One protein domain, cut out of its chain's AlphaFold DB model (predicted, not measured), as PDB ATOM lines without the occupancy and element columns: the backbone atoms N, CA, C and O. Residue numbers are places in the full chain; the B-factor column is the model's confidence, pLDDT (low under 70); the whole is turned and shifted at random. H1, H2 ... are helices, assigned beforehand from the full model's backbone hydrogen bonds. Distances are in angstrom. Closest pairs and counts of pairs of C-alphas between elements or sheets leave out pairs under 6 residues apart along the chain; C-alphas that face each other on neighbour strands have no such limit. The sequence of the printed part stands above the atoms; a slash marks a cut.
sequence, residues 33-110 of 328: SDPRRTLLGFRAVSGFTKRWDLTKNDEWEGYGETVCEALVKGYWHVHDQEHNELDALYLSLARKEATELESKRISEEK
ATOM      1  N   SER A  33     -25.525  56.219  84.836       73.88
ATOM      2  CA  SER A  33     -24.433  56.352  85.801       73.88
ATOM      3  C   SER A  33     -23.953  55.011  86.354       73.88
ATOM      4  O   SER A  33     -22.961  54.993  87.075       73.88
ATOM      5  N   ASP A  34     -24.641  53.903  86.055       74.25
ATOM      6  CA  ASP A  34     -24.311  52.614  86.644       74.25
ATOM      7  C   ASP A  34     -22.907  52.165  86.200       74.25
ATOM      8  O   ASP A  34     -22.664  52.021  84.993       74.25
ATOM      9  N   PRO A  35     -21.985  51.907  87.146       65.31
ATOM     10  CA  PRO A  35     -20.635  51.455  86.839       65.31
ATOM     11  C   PRO A  35     -20.618  50.220  85.935       65.31
ATOM     12  O   PRO A  35     -19.735  50.115  85.088       65.31
ATOM     13  N   ARG A  36     -21.624  49.336  86.027       66.56
ATOM     14  CA  ARG A  36     -21.778  48.130  85.193       66.56
ATOM     15  C   ARG A  36     -21.924  48.430  83.698       66.56
ATOM     16  O   ARG A  36     -21.770  47.528  82.883       66.56
ATOM     17  N   ARG A  37     -22.211  49.682  83.321       66.12
ATOM     18  CA  ARG A  37     -22.204  50.141  81.920       66.12
ATOM     19  C   ARG A  37     -20.822  50.500  81.394       66.12
ATOM     20  O   ARG A  37     -20.661  50.684  80.191       66.12
ATOM     21  N   THR A  38     -19.835  50.618  82.274       66.62
ATOM     22  CA  THR A  38     -18.428  50.724  81.893       66.62
ATOM     23  C   THR A  38     -17.814  49.327  81.874       66.62
ATOM     24  O   THR A  38     -18.137  48.498  82.721       66.62
ATOM     25  N   LEU A  39     -16.902  49.061  80.938       54.53
ATOM     26  CA  LEU A  39     -16.164  47.789  80.873       54.53
ATOM     27  C   LEU A  39     -15.469  47.451  82.206       54.53
ATOM     28  O   LEU A  39     -15.463  46.301  82.637       54.53
ATOM     29  N   LEU A  40     -14.948  48.474  82.890       66.38
ATOM     30  CA  LEU A  40     -14.356  48.359  84.224       66.38
ATOM     31  C   LEU A  40     -15.372  47.903  85.276       66.38
ATOM     32  O   LEU A  40     -15.089  46.983  86.037       66.38
ATOM     33  N   GLY A  41     -16.558  48.506  85.310       69.38
ATOM     34  CA  GLY A  41     -17.583  48.090  86.262       69.38
ATOM     35  C   GLY A  41     -18.242  46.760  85.903       69.38
ATOM     36  O   GLY A  41     -18.685  46.072  86.812       69.38
ATOM     37  N   PHE A  42     -18.242  46.345  84.631       62.41
ATOM     38  CA  PHE A  42     -18.629  44.986  84.236       62.41
ATOM     39  C   PHE A  42     -17.649  43.945  84.802       62.41
ATOM     40  O   PHE A  42     -18.078  42.985  85.435       62.41
ATOM     41  N   ARG A  43     -16.330  44.190  84.692       65.94
ATOM     42  CA  ARG A  43     -15.287  43.362  85.337       65.94
ATOM     43  C   ARG A  43     -15.355  43.386  86.873       65.94
ATOM     44  O   ARG A  43     -14.917  42.436  87.510       65.94
ATOM     45  N   ALA A  44     -15.891  44.450  87.472       70.06
ATOM     46  CA  ALA A  44     -16.008  44.586  88.926       70.06
ATOM     47  C   ALA A  44     -17.191  43.809  89.537       70.06
ATOM     48  O   ALA A  44     -17.258  43.658  90.759       70.06
ATOM     49  N   VAL A  45     -18.134  43.311  88.728       69.25
ATOM     50  CA  VAL A  45     -19.237  42.484  89.230       69.25
ATOM     51  C   VAL A  45     -18.690  41.104  89.589       69.25
ATOM     52  O   VAL A  45     -18.345  40.307  88.721       69.25
ATOM     53  N   SER A  46     -18.662  40.799  90.884       59.12
ATOM     54  CA  SER A  46     -18.114  39.549  91.431       59.12
ATOM     55  C   SER A  46     -18.783  38.270  90.911       59.12
ATOM     56  O   SER A  46     -18.208  37.192  91.024       59.12
ATOM     57  N   GLY A  47     -19.986  38.375  90.336       68.50
ATOM     58  CA  GLY A  47     -20.674  37.269  89.666       68.50
ATOM     59  C   GLY A  47     -20.076  36.884  88.309       68.50
ATOM     60  O   GLY A  47     -20.217  35.740  87.910       68.50
ATOM     61  N   PHE A  48     -19.377  37.799  87.631       57.34
ATOM     62  CA  PHE A  48     -18.732  37.524  86.338       57.34
ATOM     63  C   PHE A  48     -17.272  37.088  86.476       57.34
ATOM     64  O   PHE A  48     -16.696  36.561  85.531       57.34
ATOM     65  N   THR A  49     -16.654  37.304  87.641       59.69
ATOM     66  CA  THR A  49     -15.270  36.881  87.902       59.69
ATOM     67  C   THR A  49     -15.170  35.504  88.544       59.69
ATOM     68  O   THR A  49     -14.109  34.882  88.499       59.69
ATOM     69  N   LYS A  50     -16.253  34.997  89.138       75.19
ATOM     70  CA  LYS A  50     -16.283  33.638  89.677       75.19
ATOM     71  C   LYS A  50     -16.549  32.662  88.537       75.19
ATOM     72  O   LYS A  50     -17.641  32.668  87.978       75.19
ATOM     73  N   ARG A  51     -15.567  31.808  88.218       76.62
ATOM     74  CA  ARG A  51     -15.821  30.613  87.401       76.62
ATOM     75  C   ARG A  51     -16.926  29.818  88.088       76.62
ATOM     76  O   ARG A  51     -16.808  29.506  89.274       76.62
ATOM     77  N   TRP A  52     -18.008  29.558  87.365       82.81
ATOM     78  CA  TRP A  52     -19.067  28.694  87.862       82.81
ATOM     79  C   TRP A  52     -18.469  27.309  88.082       82.81
ATOM     80  O   TRP A  52     -17.868  26.749  87.177       82.81
ATOM     81  N   ASP A  53     -18.591  26.748  89.276       83.75
ATOM     82  CA  ASP A  53     -18.157  25.375  89.504       83.75
ATOM     83  C   ASP A  53     -19.141  24.400  88.843       83.75
ATOM     84  O   ASP A  53     -20.177  24.065  89.417       83.75
ATOM     85  N   LEU A  54     -18.841  24.004  87.604       85.88
ATOM     86  CA  LEU A  54     -19.696  23.109  86.824       85.88
ATOM     87  C   LEU A  54     -19.831  21.729  87.469       85.88
ATOM     88  O   LEU A  54     -20.820  21.062  87.205       85.88
ATOM     89  N   THR A  55     -18.910  21.323  88.349       83.81
ATOM     90  CA  THR A  55     -18.974  20.017  89.031       83.81
ATOM     91  C   THR A  55     -20.120  19.914  90.038       83.81
ATOM     92  O   THR A  55     -20.475  18.818  90.455       83.81
ATOM     93  N   LYS A  56     -20.721  21.047  90.419       86.44
ATOM     94  CA  LYS A  56     -21.830  21.128  91.383       86.44
ATOM     95  C   LYS A  56     -23.202  21.230  90.730       86.44
ATOM     96  O   LYS A  56     -24.153  21.623  91.396       86.44
ATOM     97  N   ASN A  57     -23.291  20.996  89.427       85.12
ATOM     98  CA  ASN A  57     -24.574  21.000  88.751       85.12
ATOM     99  C   ASN A  57     -25.252  19.637  88.961       85.12
ATOM    100  O   ASN A  57     -24.681  18.606  88.614       85.12
ATOM    101  N   ASP A  58     -26.456  19.653  89.532       87.25
ATOM    102  CA  ASP A  58     -27.259  18.452  89.788       87.25
ATOM    103  C   ASP A  58     -27.598  17.710  88.474       87.25
ATOM    104  O   ASP A  58     -27.852  16.513  88.476       87.25
ATOM    105  N   GLU A  59     -27.505  18.392  87.326       81.94
ATOM    106  CA  GLU A  59     -27.683  17.818  85.981       81.94
ATOM    107  C   GLU A  59     -26.613  16.785  85.585       81.94
ATOM    108  O   GLU A  59     -26.790  16.070  84.603       81.94
ATOM    109  N   TRP A  60     -25.501  16.690  86.321       87.31
ATOM    110  CA  TRP A  60     -24.494  15.649  86.082       87.31
ATOM    111  C   TRP A  60     -24.833  14.316  86.766       87.31
ATOM    112  O   TRP A  60     -24.084  13.347  86.606       87.31
ATOM    113  N   GLU A  61     -25.929  14.243  87.531       86.94
ATOM    114  CA  GLU A  61     -26.362  13.019  88.203       86.94
ATOM    115  C   GLU A  61     -26.702  11.931  87.167       86.94
ATOM    116  O   GLU A  61     -27.663  12.033  86.411       86.94
ATOM    117  N   GLY A  62     -25.863  10.890  87.094       89.31
ATOM    118  CA  GLY A  62     -25.989   9.787  86.130       89.31
ATOM    119  C   GLY A  62     -24.790   9.632  85.191       89.31
ATOM    120  O   GLY A  62     -24.569   8.546  84.650       89.31
ATOM    121  N   TYR A  63     -23.955  10.661  85.054       86.88
ATOM    122  CA  TYR A  63     -22.693  10.554  84.331       86.88
ATOM    123  C   TYR A  63     -21.593   9.993  85.240       86.88
ATOM    124  O   TYR A  63     -21.493  10.319  86.424       86.88
ATOM    125  N   GLY A  64     -20.733   9.138  84.683       94.19
ATOM    126  CA  GLY A  64     -19.543   8.674  85.394       94.19
ATOM    127  C   GLY A  64     -18.597   9.842  85.688       94.19
ATOM    128  O   GLY A  64     -18.387  10.695  84.828       94.19
ATOM    129  N   GLU A  65     -17.984   9.851  86.872       93.88
ATOM    130  CA  GLU A  65     -17.084  10.923  87.339       93.88
ATOM    131  C   GLU A  65     -15.999  11.283  86.307       93.88
ATOM    132  O   GLU A  65     -15.734  12.457  86.051       93.88
ATOM    133  N   THR A  66     -15.442  10.277  85.629       91.94
ATOM    134  CA  THR A  66     -14.424  10.454  84.584       91.94
ATOM    135  C   THR A  66     -14.948  11.172  83.337       91.94
ATOM    136  O   THR A  66     -14.214  11.937  82.711       91.94
ATOM    137  N   VAL A  67     -16.212  10.949  82.968       90.56
ATOM    138  CA  VAL A  67     -16.868  11.618  81.836       90.56
ATOM    139  C   VAL A  67     -17.173  13.068  82.199       90.56
ATOM    140  O   VAL A  67     -16.857  13.964  81.416       90.56
ATOM    141  N   CYS A  68     -17.695  13.310  83.405       91.00
ATOM    142  CA  CYS A  68     -17.917  14.660  83.925       91.00
ATOM    143  C   CYS A  68     -16.618  15.469  83.948       91.00
ATOM    144  O   CYS A  68     -16.582  16.597  83.458       91.00
ATOM    145  N   GLU A  69     -15.530  14.889  84.461       92.62
ATOM    146  CA  GLU A  69     -14.228  15.554  84.513       92.62
ATOM    147  C   GLU A  69     -13.723  15.915  83.107       92.62
ATOM    148  O   GLU A  69     -13.290  17.047  82.873       92.62
ATOM    149  N   ALA A  70     -13.819  14.984  82.151       92.06
ATOM    150  CA  ALA A  70     -13.399  15.221  80.774       92.06
ATOM    151  C   ALA A  70     -14.211  16.343  80.101       92.06
ATOM    152  O   ALA A  70     -13.624  17.210  79.448       92.06
ATOM    153  N   LEU A  71     -15.533  16.369  80.295       89.44
ATOM    154  CA  LEU A  71     -16.418  17.395  79.737       89.44
ATOM    155  C   LEU A  71     -16.168  18.768  80.359       89.44
ATOM    156  O   LEU A  71     -15.992  19.745  79.631       89.44
ATOM    157  N   VAL A  72     -16.068  18.847  81.689       90.50
ATOM    158  CA  VAL A  72     -15.759  20.098  82.398       90.50
ATOM    159  C   VAL A  72     -14.397  20.637  81.960       90.50
ATOM    160  O   VAL A  72     -14.254  21.834  81.701       90.50
ATOM    161  N   LYS A  73     -13.396  19.766  81.810       93.44
ATOM    162  CA  LYS A  73     -12.068  20.152  81.325       93.44
ATOM    163  C   LYS A  73     -12.102  20.650  79.879       93.44
ATOM    164  O   LYS A  73     -11.464  21.657  79.581       93.44
ATOM    165  N   GLY A  74     -12.849  19.978  79.002       91.94
ATOM    166  CA  GLY A  74     -13.049  20.398  77.614       91.94
ATOM    167  C   GLY A  74     -13.733  21.762  77.514       91.94
ATOM    168  O   GLY A  74     -13.230  22.651  76.832       91.94
ATOM    169  N   TYR A  75     -14.814  21.962  78.270       89.94
ATOM    170  CA  TYR A  75     -15.524  23.237  78.352       89.94
ATOM    171  C   TYR A  75     -14.594  24.380  78.775       89.94
ATOM    172  O   TYR A  75     -14.514  25.403  78.097       89.94
ATOM    173  N   TRP A  76     -13.842  24.200  79.868       91.75
ATOM    174  CA  TRP A  76     -12.926  25.239  80.342       91.75
ATOM    175  C   TRP A  76     -11.792  25.517  79.370       91.75
ATOM    176  O   TRP A  76     -11.374  26.665  79.263       91.75
ATOM    177  N   HIS A  77     -11.310  24.503  78.652       94.12
ATOM    178  CA  HIS A  77     -10.290  24.699  77.633       94.12
ATOM    179  C   HIS A  77     -10.778  25.624  76.512       94.12
ATOM    180  O   HIS A  77     -10.089  26.589  76.187       94.12
ATOM    181  N   VAL A  78     -11.981  25.375  75.979       87.75
ATOM    182  CA  VAL A  78     -12.595  26.216  74.937       87.75
ATOM    183  C   VAL A  78     -12.874  27.620  75.469       87.75
ATOM    184  O   VAL A  78     -12.466  28.602  74.855       87.75
ATOM    185  N   HIS A  79     -13.484  27.730  76.652       87.12
ATOM    186  CA  HIS A  79     -13.770  29.024  77.272       87.12
ATOM    187  C   HIS A  79     -12.492  29.848  77.508       87.12
ATOM    188  O   HIS A  79     -12.458  31.051  77.247       87.12
ATOM    189  N   ASP A  80     -11.424  29.221  78.005       91.25
ATOM    190  CA  ASP A  80     -10.149  29.899  78.247       91.25
ATOM    191  C   ASP A  80      -9.472  30.307  76.934       91.25
ATOM    192  O   ASP A  80      -8.885  31.388  76.862       91.25
ATOM    193  N   GLN A  81      -9.591  29.496  75.880       93.38
ATOM    194  CA  GLN A  81      -9.126  29.860  74.546       93.38
ATOM    195  C   GLN A  81      -9.857  31.101  74.015       93.38
ATOM    196  O   GLN A  81      -9.200  32.085  73.674       93.38
ATOM    197  N   GLU A  82     -11.192  31.095  74.004       85.62
ATOM    198  CA  GLU A  82     -11.995  32.238  73.550       85.62
ATOM    199  C   GLU A  82     -11.687  33.500  74.362       85.62
ATOM    200  O   GLU A  82     -11.534  34.592  73.810       85.62
ATOM    201  N   HIS A  83     -11.541  33.357  75.683       87.19
ATOM    202  CA  HIS A  83     -11.172  34.461  76.559       87.19
ATOM    203  C   HIS A  83      -9.809  35.061  76.190       87.19
ATOM    204  O   HIS A  83      -9.671  36.284  76.120       87.19
ATOM    205  N   ASN A  84      -8.812  34.216  75.917       91.94
ATOM    206  CA  ASN A  84      -7.479  34.655  75.509       91.94
ATOM    207  C   ASN A  84      -7.497  35.350  74.140       91.94
ATOM    208  O   ASN A  84      -6.828  36.369  73.959       91.94
ATOM    209  N   GLU A  85      -8.274  34.841  73.182       89.81
ATOM    210  CA  GLU A  85      -8.445  35.461  71.862       89.81
ATOM    211  C   GLU A  85      -9.120  36.839  71.971       89.81
ATOM    212  O   GLU A  85      -8.655  37.818  71.377       89.81
ATOM    213  N   LEU A  86     -10.166  36.948  72.795       81.44
ATOM    214  CA  LEU A  86     -10.841  38.210  73.099       81.44
ATOM    215  C   LEU A  86      -9.904  39.225  73.764       81.44
ATOM    216  O   LEU A  86      -9.904  40.399  73.380       81.44
ATOM    217  N   ASP A  87      -9.089  38.802  74.730       87.06
ATOM    218  CA  ASP A  87      -8.131  39.692  75.394       87.06
ATOM    219  C   ASP A  87      -7.021  40.143  74.425       87.06
ATOM    220  O   ASP A  87      -6.678  41.327  74.373       87.06
ATOM    221  N   ALA A  88      -6.539  39.254  73.548       92.19
ATOM    222  CA  ALA A  88      -5.588  39.605  72.494       92.19
ATOM    223  C   ALA A  88      -6.162  40.639  71.505       92.19
ATOM    224  O   ALA A  88      -5.487  41.620  71.159       92.19
ATOM    225  N   LEU A  89      -7.421  40.468  71.082       87.19
ATOM    226  CA  LEU A  89      -8.134  41.435  70.243       87.19
ATOM    227  C   LEU A  89      -8.293  42.785  70.948       87.19
ATOM    228  O   LEU A  89      -8.027  43.830  70.347       87.19
ATOM    229  N   TYR A  90      -8.664  42.773  72.227       84.38
ATOM    230  CA  TYR A  90      -8.782  43.980  73.039       84.38
ATOM    231  C   TYR A  90      -7.447  44.733  73.130       84.38
ATOM    232  O   TYR A  90      -7.389  45.933  72.854       84.38
ATOM    233  N   LEU A  91      -6.353  44.033  73.434       90.75
ATOM    234  CA  LEU A  91      -5.015  44.624  73.501       90.75
ATOM    235  C   LEU A  91      -4.559  45.192  72.150       90.75
ATOM    236  O   LEU A  91      -3.874  46.216  72.110       90.75
ATOM    237  N   SER A  92      -4.932  44.551  71.041       92.38
ATOM    238  CA  SER A  92      -4.666  45.048  69.686       92.38
ATOM    239  C   SER A  92      -5.423  46.350  69.400       92.38
ATOM    240  O   SER A  92      -4.833  47.317  68.912       92.38
ATOM    241  N   LEU A  93      -6.708  46.416  69.762       83.94
ATOM    242  CA  LEU A  93      -7.525  47.623  69.616       83.94
ATOM    243  C   LEU A  93      -7.005  48.774  70.481       83.94
ATOM    244  O   LEU A  93      -6.845  49.881  69.971       83.94
ATOM    245  N   ALA A  94      -6.663  48.508  71.743       86.75
ATOM    246  CA  ALA A  94      -6.107  49.511  72.648       86.75
ATOM    247  C   ALA A  94      -4.793  50.109  72.108       86.75
ATOM    248  O   ALA A  94      -4.585  51.323  72.159       86.75
ATOM    249  N   ARG A  95      -3.918  49.277  71.521       96.19
ATOM    250  CA  ARG A  95      -2.696  49.749  70.850       96.19
ATOM    251  C   ARG A  95      -3.010  50.619  69.634       96.19
ATOM    252  O   ARG A  95      -2.406  51.679  69.486       96.19
ATOM    253  N   LYS A  96      -3.958  50.210  68.784       92.56
ATOM    254  CA  LYS A  96      -4.372  50.995  67.608       92.56
ATOM    255  C   LYS A  96      -4.926  52.363  68.009       92.56
ATOM    256  O   LYS A  96      -4.485  53.372  67.463       92.56
ATOM    257  N   GLU A  97      -5.808  52.412  69.003       89.56
ATOM    258  CA  GLU A  97      -6.364  53.666  69.521       89.56
ATOM    259  C   GLU A  97      -5.263  54.593  70.061       89.56
ATOM    260  O   GLU A  97      -5.228  55.778  69.722       89.56
ATOM    261  N   ALA A  98      -4.293  54.054  70.810       93.69
ATOM    262  CA  ALA A  98      -3.145  54.825  71.284       93.69
ATOM    263  C   ALA A  98      -2.304  55.398  70.125       93.69
ATOM    264  O   ALA A  98      -1.925  56.571  70.157       93.69
ATOM    265  N   THR A  99      -2.052  54.612  69.070       97.19
ATOM    266  CA  THR A  99      -1.306  55.091  67.890       97.19
ATOM    267  C   THR A  99      -2.061  56.156  67.093       97.19
ATOM    268  O   THR A  99      -1.445  57.094  66.578       97.19
ATOM    269  N   GLU A 100      -3.389  56.059  67.011       95.19
ATOM    270  CA  GLU A 100      -4.229  57.057  66.345       95.19
ATOM    271  C   GLU A 100      -4.244  58.375  67.129       95.19
ATOM    272  O   GLU A 100      -4.076  59.449  66.543       95.19
ATOM    273  N   LEU A 101      -4.373  58.305  68.459       95.25
ATOM    274  CA  LEU A 101      -4.311  59.476  69.334       95.25
ATOM    275  C   LEU A 101      -2.962  60.196  69.227       95.25
ATOM    276  O   LEU A 101      -2.936  61.423  69.103       95.25
ATOM    277  N   GLU A 102      -1.853  59.455  69.205       97.56
ATOM    278  CA  GLU A 102      -0.523  60.049  69.046       97.56
ATOM    279  C   GLU A 102      -0.344  60.666  67.649       97.56
ATOM    280  O   GLU A 102       0.095  61.810  67.513       97.56
ATOM    281  N   SER A 103      -0.797  59.979  66.596       96.50
ATOM    282  CA  SER A 103      -0.785  60.515  65.226       96.50
ATOM    283  C   SER A 103      -1.591  61.812  65.113       96.50
ATOM    284  O   SER A 103      -1.155  62.784  64.483       96.50
ATOM    285  N   LYS A 104      -2.754  61.868  65.773       96.31
ATOM    286  CA  LYS A 104      -3.592  63.064  65.841       96.31
ATOM    287  C   LYS A 104      -2.863  64.204  66.551       96.31
ATOM    288  O   LYS A 104      -2.806  65.303  65.991       96.31
ATOM    289  N   ARG A 105      -2.241  63.939  67.704       97.31
ATOM    290  CA  ARG A 105      -1.441  64.915  68.462       97.31
ATOM    291  C   ARG A 105      -0.309  65.505  67.616       97.31
ATOM    292  O   ARG A 105      -0.188  66.728  67.526       97.31
ATOM    293  N   ILE A 106       0.452  64.658  66.919       97.31
ATOM    294  CA  ILE A 106       1.536  65.081  66.019       97.31
ATOM    295  C   ILE A 106       0.992  65.956  64.877       97.31
ATOM    296  O   ILE A 106       1.587  66.979  64.524       97.31
ATOM    297  N   SER A 107      -0.150  65.586  64.287       95.44
ATOM    298  CA  SER A 107      -0.758  66.348  63.188       95.44
ATOM    299  C   SER A 107      -1.246  67.740  63.623       95.44
ATOM    300  O   SER A 107      -1.080  68.717  62.887       95.44
ATOM    301  N   GLU A 108      -1.800  67.857  64.831       96.25
ATOM    302  CA  GLU A 108      -2.245  69.130  65.402       96.25
ATOM    303  C   GLU A 108      -1.059  70.038  65.739       96.25
ATOM    304  O   GLU A 108      -1.104  71.241  65.470       96.25
ATOM    305  N   GLU A 109       0.037  69.479  66.254       95.56
ATOM    306  CA  GLU A 109       1.256  70.242  66.523       95.56
ATOM    307  C   GLU A 109       1.895  70.777  65.230       95.56
ATOM    308  O   GLU A 109       2.290  71.946  65.164       95.56
ATOM    309  N   LYS A 110       1.918  69.971  64.158       95.56
ATOM    310  CA  LYS A 110       2.365  70.414  62.825       95.56
ATOM    311  C   LYS A 110       1.502  71.560  62.281       95.56
ATOM    312  O   LYS A 110       2.046  72.526  61.741       95.56
TER     313      LYS A 110
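AT A GLANCE: This is residues 33 to 110 of the 328 residues of an uncharacterized protein of Sphaerobolus stellatus (strain SS14) (UniProt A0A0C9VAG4). One very long helix, H3, makes the longest axis, and it folds back past an extended stretch, residues 33 to 64, which holds two short helices, H1 and H2, and leads into H3 through a long link. H3 is apart from both short helices, and its residues 77 to 110 stick out as a free arm. The printed part has 78 residues, with three named helices in the order H1, H2, H3 and no named strand, and its class is all helix. It is extended, with a radius of gyration of the C-alphas of 20.5 A and spans of 71 by 29 by 11 A.

HOW THE PARTS SIT: H1, residues 39 to 43, and H2, residues 46 to 49, are close but not clearly touching; their closest C-alphas, of Arg 43 and Thr 49, are 7.0 A apart. H3, residues 65 to 110, is apart from H1 and from H2. In H1 and H3 every O i to N i+4 pair is within hydrogen-bond range, while H2 is too short for such a pair and its one O i to N i+3 pair is not within range.

IN THESE COORDINATES: H1 begins at C-alpha 39, (-16.164, 47.789, 80.873), and has 5 residues. H2 has 4 residues and ends at C-alpha 49, (-15.270, 36.881, 87.902). H3 has 46 residues and is 67.2 A long, from C-alpha 65 at (-17.084, 10.923, 87.339) to C-alpha 110 at (2.365, 70.414, 62.825).

THE WHOLE: The two C-alphas farthest apart, of Gly 62 and Lys 110, are 70.9 A apart. The printed part has no cut. The link from H1 to H2 is tight, and the link from H2 to H3, residues 50 to 64, is long. The mean pLDDT of the printed part is 84.7; residues 35 to 43 and 45 to 49 are under 70.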